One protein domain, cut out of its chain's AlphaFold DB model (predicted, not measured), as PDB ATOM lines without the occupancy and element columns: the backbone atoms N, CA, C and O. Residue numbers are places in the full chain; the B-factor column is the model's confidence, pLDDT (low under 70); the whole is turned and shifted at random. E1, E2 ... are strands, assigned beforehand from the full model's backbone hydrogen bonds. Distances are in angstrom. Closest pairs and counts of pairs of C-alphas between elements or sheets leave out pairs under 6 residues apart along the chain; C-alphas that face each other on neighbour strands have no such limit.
ATOM      1  N   GLN A  25     213.042 185.577 181.507       54.09
ATOM      2  CA  GLN A  25     211.962 186.043 180.642       54.09
ATOM      3  C   GLN A  25     211.941 187.549 180.388       54.09
ATOM      4  O   GLN A  25     211.040 188.018 179.705       54.09
ATOM      5  N   ASP A  26     212.941 188.319 180.821       58.03
ATOM      6  CA  ASP A  26     213.086 189.660 180.254       58.03
ATOM      7  C   ASP A  26     213.477 189.510 178.761       58.03
ATOM      8  O   ASP A  26     214.533 188.937 178.458       58.03
ATOM      9  N   PRO A  27     212.647 189.964 177.796       59.72
ATOM     10  CA  PRO A  27     212.974 189.902 176.369       59.72
ATOM     11  C   PRO A  27     214.288 190.624 176.038       59.72
ATOM     12  O   PRO A  27     214.932 190.307 175.035       59.72
ATOM     13  N   CYS A  28     214.722 191.541 176.903       65.88
ATOM     14  CA  CYS A  28     216.000 192.219 176.814       65.88
ATOM     15  C   CYS A  28     217.188 191.431 177.377       65.88
ATOM     16  O   CYS A  28     218.320 191.699 176.979       65.88
ATOM     17  N   LEU A  29     216.968 190.407 178.208       63.94
ATOM     18  CA  LEU A  29     218.054 189.624 178.806       63.94
ATOM     19  C   LEU A  29     218.875 188.848 177.773       63.94
ATOM     20  O   LEU A  29     220.069 188.610 177.937       63.94
ATOM     21  N   LYS A  30     218.223 188.437 176.682       62.66
ATOM     22  CA  LYS A  30     218.864 187.673 175.605       62.66
ATOM     23  C   LYS A  30     219.727 188.548 174.690       62.66
ATOM     24  O   LYS A  30     220.457 188.013 173.857       62.66
ATOM     25  N   LYS A  31     219.651 189.880 174.802       65.38
ATOM     26  CA  LYS A  31     220.395 190.818 173.954       65.38
ATOM     27  C   LYS A  31     221.609 191.362 174.709       65.38
ATOM     28  O   LYS A  31     221.475 192.039 175.719       65.38
ATOM     29  N   LYS A  32     222.811 191.130 174.175       67.69
ATOM     30  CA  LYS A  32     224.041 191.797 174.636       67.69
ATOM     31  C   LYS A  32     224.088 193.229 174.086       67.69
ATOM     32  O   LYS A  32     224.745 193.483 173.083       67.69
ATOM     33  N   CYS A  33     223.342 194.145 174.696       69.62
ATOM     34  CA  CYS A  33     223.406 195.569 174.361       69.62
ATOM     35  C   CYS A  33     224.467 196.270 175.221       69.62
ATOM     36  O   CYS A  33     224.559 196.006 176.414       69.62
ATOM     37  N   ASN A  34     225.237 197.188 174.631       70.69
ATOM     38  CA  ASN A  34     226.316 197.896 175.337       70.69
ATOM     39  C   ASN A  34     225.805 198.951 176.339       70.69
ATOM     40  O   ASN A  34     226.458 199.226 177.336       70.69
ATOM     41  N   PHE A  35     224.638 199.545 176.065       71.25
ATOM     42  CA  PHE A  35     224.092 200.668 176.842       71.25
ATOM     43  C   PHE A  35     222.729 200.385 177.482       71.25
ATOM     44  O   PHE A  35     222.390 200.986 178.496       71.25
ATOM     45  N   GLY A  36     221.944 199.479 176.900       71.88
ATOM     46  CA  GLY A  36     220.632 199.096 177.408       71.88
ATOM     47  C   GLY A  36     219.732 198.550 176.307       71.88
ATOM     48  O   GLY A  36     220.002 198.718 175.114       71.88
ATOM     49  N   CYS A  37     218.665 197.873 176.713       74.94
ATOM     50  CA  CYS A  37     217.656 197.331 175.816       74.94
ATOM     51  C   CYS A  37     216.279 197.857 176.210       74.94
ATOM     52  O   CYS A  37     215.976 198.009 177.394       74.94
ATOM     53  N   ARG A  38     215.452 198.136 175.203       78.19
ATOM     54  CA  ARG A  38     214.060 198.547 175.361       78.19
ATOM     55  C   ARG A  38     213.148 197.791 174.415       78.19
ATOM     56  O   ARG A  38     213.586 197.287 173.382       78.19
ATOM     57  N   LEU A  39     211.871 197.742 174.774       76.06
ATOM     58  CA  LEU A  39     210.833 197.194 173.917       76.06
ATOM     59  C   LEU A  39     210.324 198.271 172.969       76.06
ATOM     60  O   LEU A  39     209.827 199.309 173.404       76.06
ATOM     61  N   LEU A  40     210.490 197.990 171.682       79.81
ATOM     62  CA  LEU A  40     210.024 198.809 170.580       79.81
ATOM     63  C   LEU A  40     208.677 198.267 170.106       79.81
ATOM     64  O   LEU A  40     208.582 197.073 169.802       79.81
ATOM     65  N   ALA A  41     207.661 199.121 170.039       71.56
ATOM     66  CA  ALA A  41     206.497 198.837 169.211       71.56
ATOM     67  C   ALA A  41     206.841 199.251 167.775       71.56
ATOM     68  O   ALA A  41     207.313 200.366 167.556       71.56
ATOM     69  N   ASP A  42     206.687 198.327 166.826       65.38
ATOM     70  CA  ASP A  42     206.930 198.602 165.407       65.38
ATOM     71  C   ASP A  42     205.986 199.709 164.894       65.38
ATOM     72  O   ASP A  42     204.906 199.919 165.445       65.38
ATOM     73  N   ASP A  43     206.378 200.419 163.839       55.72
ATOM     74  CA  ASP A  43     205.679 201.609 163.328       55.72
ATOM     75  C   ASP A  43     204.269 201.325 162.795       55.72
ATOM     76  O   ASP A  43     203.440 202.229 162.702       55.72
ATOM     77  N   VAL A  44     203.951 200.073 162.462       55.12
ATOM     78  CA  VAL A  44     202.639 199.685 161.914       55.12
ATOM     79  C   VAL A  44     201.656 199.343 163.041       55.12
ATOM     80  O   VAL A  44     201.017 198.292 163.053       55.12
ATOM     81  N   CYS A  45     201.549 200.235 164.029       57.59
ATOM     82  CA  CYS A  45     200.687 200.079 165.203       57.59
ATOM     83  C   CYS A  45     199.364 200.845 165.133       57.59
ATOM     84  O   CYS A  45     198.883 201.361 166.139       57.59
ATOM     85  N   GLU A  46     198.717 200.867 163.971       53.94
ATOM     86  CA  GLU A  46     197.372 201.445 163.840       53.94
ATOM     87  C   GLU A  46     196.244 200.487 164.269       53.94
ATOM     88  O   GLU A  46     195.099 200.910 164.429       53.94
ATOM     89  N   SER A  47     196.528 199.206 164.542       49.62
ATOM     90  CA  SER A  47     195.469 198.227 164.829       49.62
ATOM     91  C   SER A  47     195.880 197.121 165.808       49.62
ATOM     92  O   SER A  47     196.170 196.011 165.382       49.62
ATOM     93  N   LYS A  48     195.866 197.416 167.121       52.59
ATOM     94  CA  LYS A  48     195.746 196.512 168.308       52.59
ATOM     95  C   LYS A  48     196.649 195.256 168.443       52.59
ATOM     96  O   LYS A  48     196.684 194.662 169.520       52.59
ATOM     97  N   SER A  49     197.434 194.885 167.439       55.91
ATOM     98  CA  SER A  49     198.115 193.589 167.328       55.91
ATOM     99  C   SER A  49     199.587 193.764 166.960       55.91
ATOM    100  O   SER A  49     200.064 193.181 165.993       55.91
ATOM    101  N   CYS A  50     200.307 194.596 167.707       65.50
ATOM    102  CA  CYS A  50     201.745 194.754 167.512       65.50
ATOM    103  C   CYS A  50     202.530 193.841 168.438       65.50
ATOM    104  O   CYS A  50     202.293 193.836 169.649       65.50
ATOM    105  N   ASP A  51     203.505 193.129 167.884       67.62
ATOM    106  CA  ASP A  51     204.505 192.445 168.686       67.62
ATOM    107  C   ASP A  51     205.601 193.423 169.115       67.62
ATOM    108  O   ASP A  51     206.129 194.209 168.329       67.62
ATOM    109  N   LEU A  52     205.947 193.357 170.396       73.88
ATOM    110  CA  LEU A  52     207.007 194.164 170.980       73.88
ATOM    111  C   LEU A  52     208.360 193.508 170.717       73.88
ATOM    112  O   LEU A  52     208.570 192.336 171.045       73.88
ATOM    113  N   LYS A  53     209.296 194.272 170.151       79.69
ATOM    114  CA  LYS A  53     210.628 193.780 169.792       79.69
ATOM    115  C   LYS A  53     211.692 194.326 170.749       79.69
ATOM    116  O   LYS A  53     211.811 195.544 170.883       79.69
ATOM    117  N   PRO A  54     212.499 193.466 171.401       75.50
ATOM    118  CA  PRO A  54     213.622 193.919 172.214       75.50
ATOM    119  C   PRO A  54     214.728 194.481 171.317       75.50
ATOM    120  O   PRO A  54     215.314 193.768 170.492       75.50
ATOM    121  N   THR A  55     215.020 195.761 171.506       78.06
ATOM    122  CA  THR A  55     215.913 196.562 170.671       78.06
ATOM    123  C   THR A  55     216.973 197.233 171.539       78.06
ATOM    124  O   THR A  55     216.675 197.763 172.610       78.06
ATOM    125  N   CYS A  56     218.227 197.210 171.086       77.88
ATOM    126  CA  CYS A  56     219.299 197.947 171.749       77.88
ATOM    127  C   CYS A  56     219.127 199.442 171.488       77.88
ATOM    128  O   CYS A  56     219.004 199.853 170.336       77.88
ATOM    129  N   VAL A  57     219.151 200.242 172.551       76.88
ATOM    130  CA  VAL A  57     218.990 201.697 172.471       76.88
ATOM    131  C   VAL A  57     220.255 202.414 172.944       76.88
ATOM    132  O   VAL A  57     221.002 201.870 173.764       76.88
ATOM    133  N   PRO A  58     220.527 203.632 172.443       74.31
ATOM    134  CA  PRO A  58     221.603 204.469 172.961       74.31
ATOM    135  C   PRO A  58     221.349 204.850 174.434       74.31
ATOM    136  O   PRO A  58     220.202 204.855 174.889       74.31
ATOM    137  N   PRO A  59     222.394 205.223 175.194       68.38
ATOM    138  CA  PRO A  59     222.318 205.403 176.650       68.38
ATOM    139  C   PRO A  59     221.306 206.467 177.094       68.38
ATOM    140  O   PRO A  59     220.693 206.334 178.148       68.38
ATOM    141  N   GLN A  60     221.065 207.486 176.267       67.69
ATOM    142  CA  GLN A  60     220.088 208.546 176.548       67.69
ATOM    143  C   GLN A  60     218.640 208.034 176.598       67.69
ATOM    144  O   GLN A  60     217.799 208.611 177.283       67.69
ATOM    145  N   LEU A  61     218.357 206.936 175.896       66.56
ATOM    146  CA  LEU A  61     217.048 206.293 175.830       66.56
ATOM    147  C   LEU A  61     216.999 205.012 176.670       66.56
ATOM    148  O   LEU A  61     215.953 204.383 176.753       66.56
ATOM    149  N   ALA A  62     218.108 204.617 177.299       59.41
ATOM    150  CA  ALA A  62     218.218 203.378 178.061       59.41
ATOM    151  C   ALA A  62     217.626 203.467 179.474       59.41
ATOM    152  O   ALA A  62     217.477 202.429 180.112       59.41
ATOM    153  N   VAL A  63     217.322 204.671 179.988       63.75
ATOM    154  CA  VAL A  63     216.773 204.877 181.340       63.75
ATOM    155  C   VAL A  63     215.698 205.958 181.357       63.75
ATOM    156  O   VAL A  63     215.936 207.092 180.956       63.75
ATOM    157  N   SER A  64     214.503 205.618 181.853       65.06
ATOM    158  CA  SER A  64     213.490 206.624 182.195       65.06
ATOM    159  C   SER A  64     213.714 207.072 183.633       65.06
ATOM    160  O   SER A  64     213.713 206.240 184.538       65.06
ATOM    161  N   ARG A  65     213.884 208.381 183.852       67.00
ATOM    162  CA  ARG A  65     214.085 208.967 185.192       67.00
ATOM    163  C   ARG A  65     212.902 208.708 186.136       67.00
ATOM    164  O   ARG A  65     213.082 208.670 187.345       67.00
ATOM    165  N   PHE A  66     211.716 208.509 185.568       68.62
ATOM    166  CA  PHE A  66     210.511 208.074 186.261       68.62
ATOM    167  C   PHE A  66     210.017 206.788 185.590       68.62
ATOM    168  O   PHE A  66     209.730 206.796 184.389       68.62
ATOM    169  N   ASN A  67     209.984 205.677 186.328       71.06
ATOM    170  CA  ASN A  67     209.574 204.378 185.799       71.06
ATOM    171  C   ASN A  67     208.307 203.877 186.512       71.06
ATOM    172  O   ASN A  67     208.403 203.356 187.622       71.06
ATOM    173  N   PRO A  68     207.127 204.029 185.890       73.88
ATOM    174  CA  PRO A  68     205.867 203.538 186.435       73.88
ATOM    175  C   PRO A  68     205.592 202.059 186.093       73.88
ATOM    176  O   PRO A  68     204.523 201.549 186.435       73.88
ATOM    177  N   CYS A  69     206.502 201.371 185.393       74.81
ATOM    178  CA  CYS A  69     206.337 199.976 184.992       74.81
ATOM    179  C   CYS A  69     206.869 199.010 186.054       74.81
ATOM    180  O   CYS A  69     207.921 199.238 186.648       74.81
ATOM    181  N   ALA A  70     206.157 197.898 186.261       66.81
ATOM    182  CA  ALA A  70     206.573 196.853 187.201       66.81
ATOM    183  C   ALA A  70     207.782 196.050 186.692       66.81
ATOM    184  O   ALA A  70     208.587 195.570 187.486       66.81
ATOM    185  N   VAL A  71     207.900 195.909 185.367       66.56
ATOM    186  CA  VAL A  71     208.979 195.185 184.693       66.56
ATOM    187  C   VAL A  71     209.549 196.060 183.586       66.56
ATOM    188  O   VAL A  71     208.803 196.658 182.809       66.56
ATOM    189  N   GLY A  72     210.878 196.104 183.499       69.75
ATOM    190  CA  GLY A  72     211.576 196.837 182.452       69.75
ATOM    191  C   GLY A  72     211.257 198.331 182.473       69.75
ATOM    192  O   GLY A  72     211.062 198.928 183.528       69.75
ATOM    193  N   GLN A  73     211.247 198.943 181.294       79.62
ATOM    194  CA  GLN A  73     210.986 200.368 181.102       79.62
ATOM    195  C   GLN A  73     209.767 200.573 180.203       79.62
ATOM    196  O   GLN A  73     209.356 199.621 179.533       79.62
ATOM    197  N   PRO A  74     209.204 201.797 180.161       81.31
ATOM    198  CA  PRO A  74     208.102 202.105 179.263       81.31
ATOM    199  C   PRO A  74     208.442 201.738 177.820       81.31
ATOM    200  O   PRO A  74     209.574 201.935 177.363       81.31
ATOM    201  N   ILE A  75     207.447 201.202 177.123       83.19
ATOM    202  CA  ILE A  75     207.551 200.854 175.710       83.19
ATOM    203  C   ILE A  75     207.763 202.141 174.915       83.19
ATOM    204  O   ILE A  75     207.132 203.164 175.194       83.19
ATOM    205  N   ILE A  76     208.657 202.076 173.932       82.69
ATOM    206  CA  ILE A  76     208.961 203.193 173.041       82.69
ATOM    207  C   ILE A  76     208.492 202.920 171.610       82.69
ATOM    208  O   ILE A  76     208.428 201.768 171.178       82.69
ATOM    209  N   ASP A  77     208.179 203.989 170.886       76.75
ATOM    210  CA  ASP A  77     208.004 203.976 169.434       76.75
ATOM    211  C   ASP A  77     209.364 203.926 168.710       76.75
ATOM    212  O   ASP A  77     210.429 204.039 169.330       76.75
ATOM    213  N   VAL A  78     209.347 203.807 167.379       76.38
ATOM    214  CA  VAL A  78     210.562 203.820 166.538       76.38
ATOM    215  C   VAL A  78     211.422 205.075 166.702       76.38
ATOM    216  O   VAL A  78     212.610 205.059 166.385       76.38
ATOM    217  N   ARG A  79     210.825 206.177 167.170       80.06
ATOM    218  CA  ARG A  79     211.479 207.474 167.371       80.06
ATOM    219  C   ARG A  79     212.127 207.558 168.753       80.06
ATOM    220  O   ARG A  79     212.787 208.548 169.053       80.06
ATOM    221  N   GLY A  80     211.959 206.533 169.591       74.81
ATOM    222  CA  GLY A  80     212.460 206.488 170.961       74.81
ATOM    223  C   GLY A  80     211.559 207.183 171.983       74.81
ATOM    224  O   GLY A  80     211.973 207.347 173.133       74.81
ATOM    225  N   SER A  81     210.345 207.581 171.604       80.38
ATOM    226  CA  SER A  81     209.386 208.251 172.485       80.38
ATOM    227  C   SER A  81     208.515 207.236 173.217       80.38
ATOM    228  O   SER A  81     208.141 206.211 172.656       80.38
ATOM    229  N   GLN A  82     208.188 207.505 174.483       82.19
ATOM    230  CA  GLN A  82     207.331 206.614 175.275       82.19
ATOM    231  C   GLN A  82     205.907 206.604 174.719       82.19
ATOM    232  O   GLN A  82     205.345 207.663 174.433       82.19
ATOM    233  N   ILE A  83     205.308 205.419 174.622       81.00
ATOM    234  CA  ILE A  83     203.920 205.281 174.181       81.00
ATOM    235  C   ILE A  83     202.998 205.638 175.344       81.00
ATOM    236  O   ILE A  83     202.983 204.962 176.376       81.00
ATOM    237  N   MET A  84     202.234 206.712 175.170       81.69
ATOM    238  CA  MET A  84     201.260 207.191 176.148       81.69
ATOM    239  C   MET A  84     199.925 206.452 175.992       81.69
ATOM    240  O   MET A  84     199.538 206.071 174.890       81.69
ATOM    241  N   CYS A  85     199.185 206.293 177.085       81.88
ATOM    242  CA  CYS A  85     197.866 205.669 177.105       81.88
ATOM    243  C   CYS A  85     196.866 206.480 177.939       81.88
ATOM    244  O   CYS A  85     197.208 207.053 178.973       81.88
ATOM    245  N   GLY A  86     195.611 206.524 177.472       68.62
ATOM    246  CA  GLY A  86     194.506 207.230 178.145       68.62
ATOM    247  C   GLY A  86     193.231 206.402 178.375       68.62
ATOM    248  O   GLY A  86     192.463 206.718 179.276       68.62
ATOM    249  N   ARG A  87     192.996 205.340 177.584       60.81
ATOM    250  CA  ARG A  87     191.928 204.327 177.760       60.81
ATOM    251  C   ARG A  87     192.390 202.952 177.243       60.81
ATOM    252  O   ARG A  87     191.815 202.427 176.295       60.81
ATOM    253  N   ASP A  88     193.498 202.433 177.774       59.56
ATOM    254  CA  ASP A  88     194.008 201.080 177.464       59.56
ATOM    255  C   ASP A  88     194.341 200.794 175.984       59.56
ATOM    256  O   ASP A  88     194.318 199.654 175.525       59.56
ATOM    257  N   GLN A  89     194.711 201.822 175.221       74.00
ATOM    258  CA  GLN A  89     195.160 201.696 173.824       74.00
ATOM    259  C   GLN A  89     196.641 201.304 173.726       74.00
ATOM    260  O   GLN A  89     197.393 201.861 172.934       74.00
ATOM    261  N   CYS A  90     197.071 200.367 174.566       78.94
ATOM    262  CA  CYS A  90     198.436 199.874 174.532       78.94
ATOM    263  C   CYS A  90     198.588 198.711 173.530       78.94
ATOM    264  O   CYS A  90     197.613 198.008 173.247       78.94
ATOM    265  N   PRO A  91     199.798 198.503 172.976       77.56
ATOM    266  CA  PRO A  91     200.115 197.362 172.118       77.56
ATOM    267  C   PRO A  91     199.764 195.998 172.735       77.56
ATOM    268  O   PRO A  91     199.578 195.851 173.945       77.56
ATOM    269  N   SER A  92     199.731 194.948 171.915       75.44
ATOM    270  CA  SER A  92     199.530 193.590 172.426       75.44
ATOM    271  C   SER A  92     200.617 193.212 173.443       75.44
ATOM    272  O   SER A  92     201.786 193.550 173.269       75.44
ATOM    273  N   LYS A  93     200.230 192.483 174.503       72.56
ATOM    274  CA  LYS A  93     201.112 192.125 175.638       72.56
ATOM    275  C   LYS A  93     201.669 193.366 176.351       72.56
ATOM    276  O   LYS A  93     202.829 193.397 176.747       72.56
ATOM    277  N   SER A  94     200.857 194.408 176.492       78.25
ATOM    278  CA  SER A  94     201.198 195.574 177.298       78.25
ATOM    279  C   SER A  94     199.973 196.147 177.996       78.25
ATOM    280  O   SER A  94     198.840 195.863 177.615       78.25
ATOM    281  N   TYR A  95     200.211 196.925 179.044       78.19
ATOM    282  CA  TYR A  95     199.185 197.483 179.910       78.19
ATOM    283  C   TYR A  95     199.427 198.963 180.158       78.19
ATOM    284  O   TYR A  95     200.562 199.439 180.117       78.19
ATOM    285  N   CYS A  96     198.349 199.691 180.437       82.38
ATOM    286  CA  CYS A  96     198.436 201.105 180.755       82.38
ATOM    287  C   CYS A  96     198.773 201.300 182.239       82.38
ATOM    288  O   CYS A  96     198.004 200.903 183.114       82.38
ATOM    289  N   SER A  97     199.922 201.913 182.536       82.69
ATOM    290  CA  SER A  97     200.300 202.322 183.892       82.69
ATOM    291  C   SER A  97     200.144 203.831 184.042       82.69
ATOM    292  O   SER A  97     200.869 204.594 183.405       82.69
ATOM    293  N   ALA A  98     199.211 204.267 184.891       76.94
ATOM    294  CA  ALA A  98     198.910 205.680 185.141       76.94
ATOM    295  C   ALA A  98     198.885 206.002 186.652       76.94
ATOM    296  O   ALA A  98     197.819 206.270 187.208       76.94
ATOM    297  N   PRO A  99     200.033 205.943 187.359       62.19
ATOM    298  CA  PRO A  99     200.058 206.146 188.808       62.19
ATOM    299  C   PRO A  99     199.777 207.597 189.228       62.19
ATOM    300  O   PRO A  99     199.200 207.809 190.289       62.19
ATOM    301  N   VAL A 100     200.170 208.593 188.420       62.62
ATOM    302  CA  VAL A 100     199.928 210.023 188.688       62.62
ATOM    303  C   VAL A 100     199.779 210.777 187.357       62.62
ATOM    304  O   VAL A 100     200.758 211.267 186.800       62.62
ATOM    305  N   GLY A 101     198.563 210.860 186.813       69.19
ATOM    306  CA  GLY A 101     198.289 211.626 185.588       69.19
ATOM    307  C   GLY A 101     198.349 210.798 184.300       69.19
ATOM    308  O   GLY A 101     197.612 209.825 184.167       69.19
ATOM    309  N   VAL A 102     199.157 211.227 183.322       71.88
ATOM    310  CA  VAL A 102     199.215 210.623 181.975       71.88
ATOM    311  C   VAL A 102     199.763 209.197 182.056       71.88
ATOM    312  O   VAL A 102     200.826 208.969 182.633       71.88
ATOM    313  N   GLY A 103     199.028 208.237 181.493       80.94
ATOM    314  CA  GLY A 103     199.433 206.839 181.473       80.94
ATOM    315  C   GLY A 103     200.505 206.559 180.427       80.94
ATOM    316  O   GLY A 103     200.527 207.188 179.371       80.94
ATOM    317  N   VAL A 104     201.361 205.577 180.696       85.19
ATOM    318  CA  VAL A 104     202.324 205.027 179.730       85.19
ATOM    319  C   VAL A 104     202.121 203.526 179.555       85.19
ATOM    320  O   VAL A 104     201.672 202.840 180.476       85.19
ATOM    321  N   CYS A 105     202.478 203.001 178.385       83.62
ATOM    322  CA  CYS A 105     202.385 201.576 178.101       83.62
ATOM    323  C   CYS A 105     203.598 200.815 178.644       83.62
ATOM    324  O   CYS A 105     204.750 201.073 178.285       83.62
ATOM    325  N   CYS A 106     203.314 199.836 179.491       82.69
ATOM    326  CA  CYS A 106     204.282 198.955 180.122       82.69
ATOM    327  C   CYS A 106     204.113 197.533 179.596       82.69
ATOM    328  O   CYS A 106     202.999 197.100 179.323       82.69
ATOM    329  N   TYR A 107     205.206 196.788 179.463       77.94
ATOM    330  CA  TYR A 107     205.137 195.410 178.983       77.94
ATOM    331  C   TYR A 107     204.418 194.495 179.980       77.94
ATOM    332  O   TYR A 107     204.719 194.513 181.173       77.94
ATOM    333  N   ASP A 108     203.486 193.691 179.472       72.50
ATOM    334  CA  ASP A 108     202.751 192.666 180.209       72.50
ATOM    335  C   ASP A 108     203.309 191.293 179.817       72.50
ATOM    336  O   ASP A 108     203.037 190.758 178.736       72.50
ATOM    337  N   PHE A 109     204.145 190.722 180.682       63.81
ATOM    338  CA  PHE A 109     204.612 189.359 180.480       63.81
ATOM    339  C   PHE A 109     203.435 188.417 180.739       63.81
ATOM    340  O   PHE A 109     202.893 188.454 181.836       63.81
ATOM    341  N   LYS A 110     203.044 187.552 179.785       52.34
ATOM    342  CA  LYS A 110     202.007 186.520 180.015       52.34
ATOM    343  C   LYS A 110     202.375 185.694 181.259       52.34
ATOM    344  O   LYS A 110     203.203 184.791 181.173       52.34
ATOM    345  N   GLY A 111     201.781 186.045 182.403       47.25
ATOM    346  CA  GLY A 111     202.131 185.540 183.737       47.25
ATOM    347  C   GLY A 111     202.245 186.611 184.838       47.25
ATOM    348  O   GLY A 111     202.168 186.265 186.014       47.25
ATOM    349  N   TYR A 112     202.354 187.898 184.497       47.03
ATOM    350  CA  TYR A 112     202.280 189.042 185.417       47.03
ATOM    351  C   TYR A 112     200.917 189.730 185.244       47.03
ATOM    352  O   TYR A 112     200.818 190.874 184.826       47.03
ATOM    353  N   PHE A 113     199.853 188.969 185.508       43.22
ATOM    354  CA  PHE A 113     198.463 189.333 185.241       43.22
ATOM    355  C   PHE A 113     198.136 190.795 185.592       43.22
ATOM    356  O   PHE A 113     198.153 191.215 186.749       43.22
TER     357      PHE A 113
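Overview. This is residues 25 to 113 of the 162 residues of the protein "WAP domain-containing protein" of Lottia gigantea (UniProt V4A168). With little regular structure, this is a rounded body mostly of loops with two small strand hairpins, E1 with E2 and E3 with E4; the long link of residues 57 to 93 joins them, its C-alphas lying 2 to 17 A from the mean of all C-alphas, and its residues 84 to 85 pair with residues 103 to 104 of E4. The printed part has 89 residues, no named helix and four strands, in order E1 to E4. Both sheets are antiparallel; the class is all strand, with 19 residues in named elements. It is compact, radius of gyration of the C-alphas 12.2 A, spanning 35 by 28 by 27 A.

Along the chain. Find C-alpha 37 at (217.656, 197.331, 175.816), where E1, residues 37 to 41, begins its 13.1 A. E2, residues 52 to 56, runs 12.9 A. E3, residues 94 to 97, runs 9.5 A; E4, residues 103 to 107, runs 13.0 A to C-alpha 107 at (205.137, 195.410, 178.983).

Arrangement. In hairpin E1 and E2, find N 38 and O 55 within hydrogen-bond range, 2.9 A. In hairpin E3 and E4, N 95 and O 106 are likewise, 2.8 A. E2 and E4 are only just apart, closest 8.3 A.

Size, cuts and confidence. The printed part has no cut. Link E2 to E3 is long, 37 residues. Confidence is low, under 70, in 41 residues, among them 42 to 51.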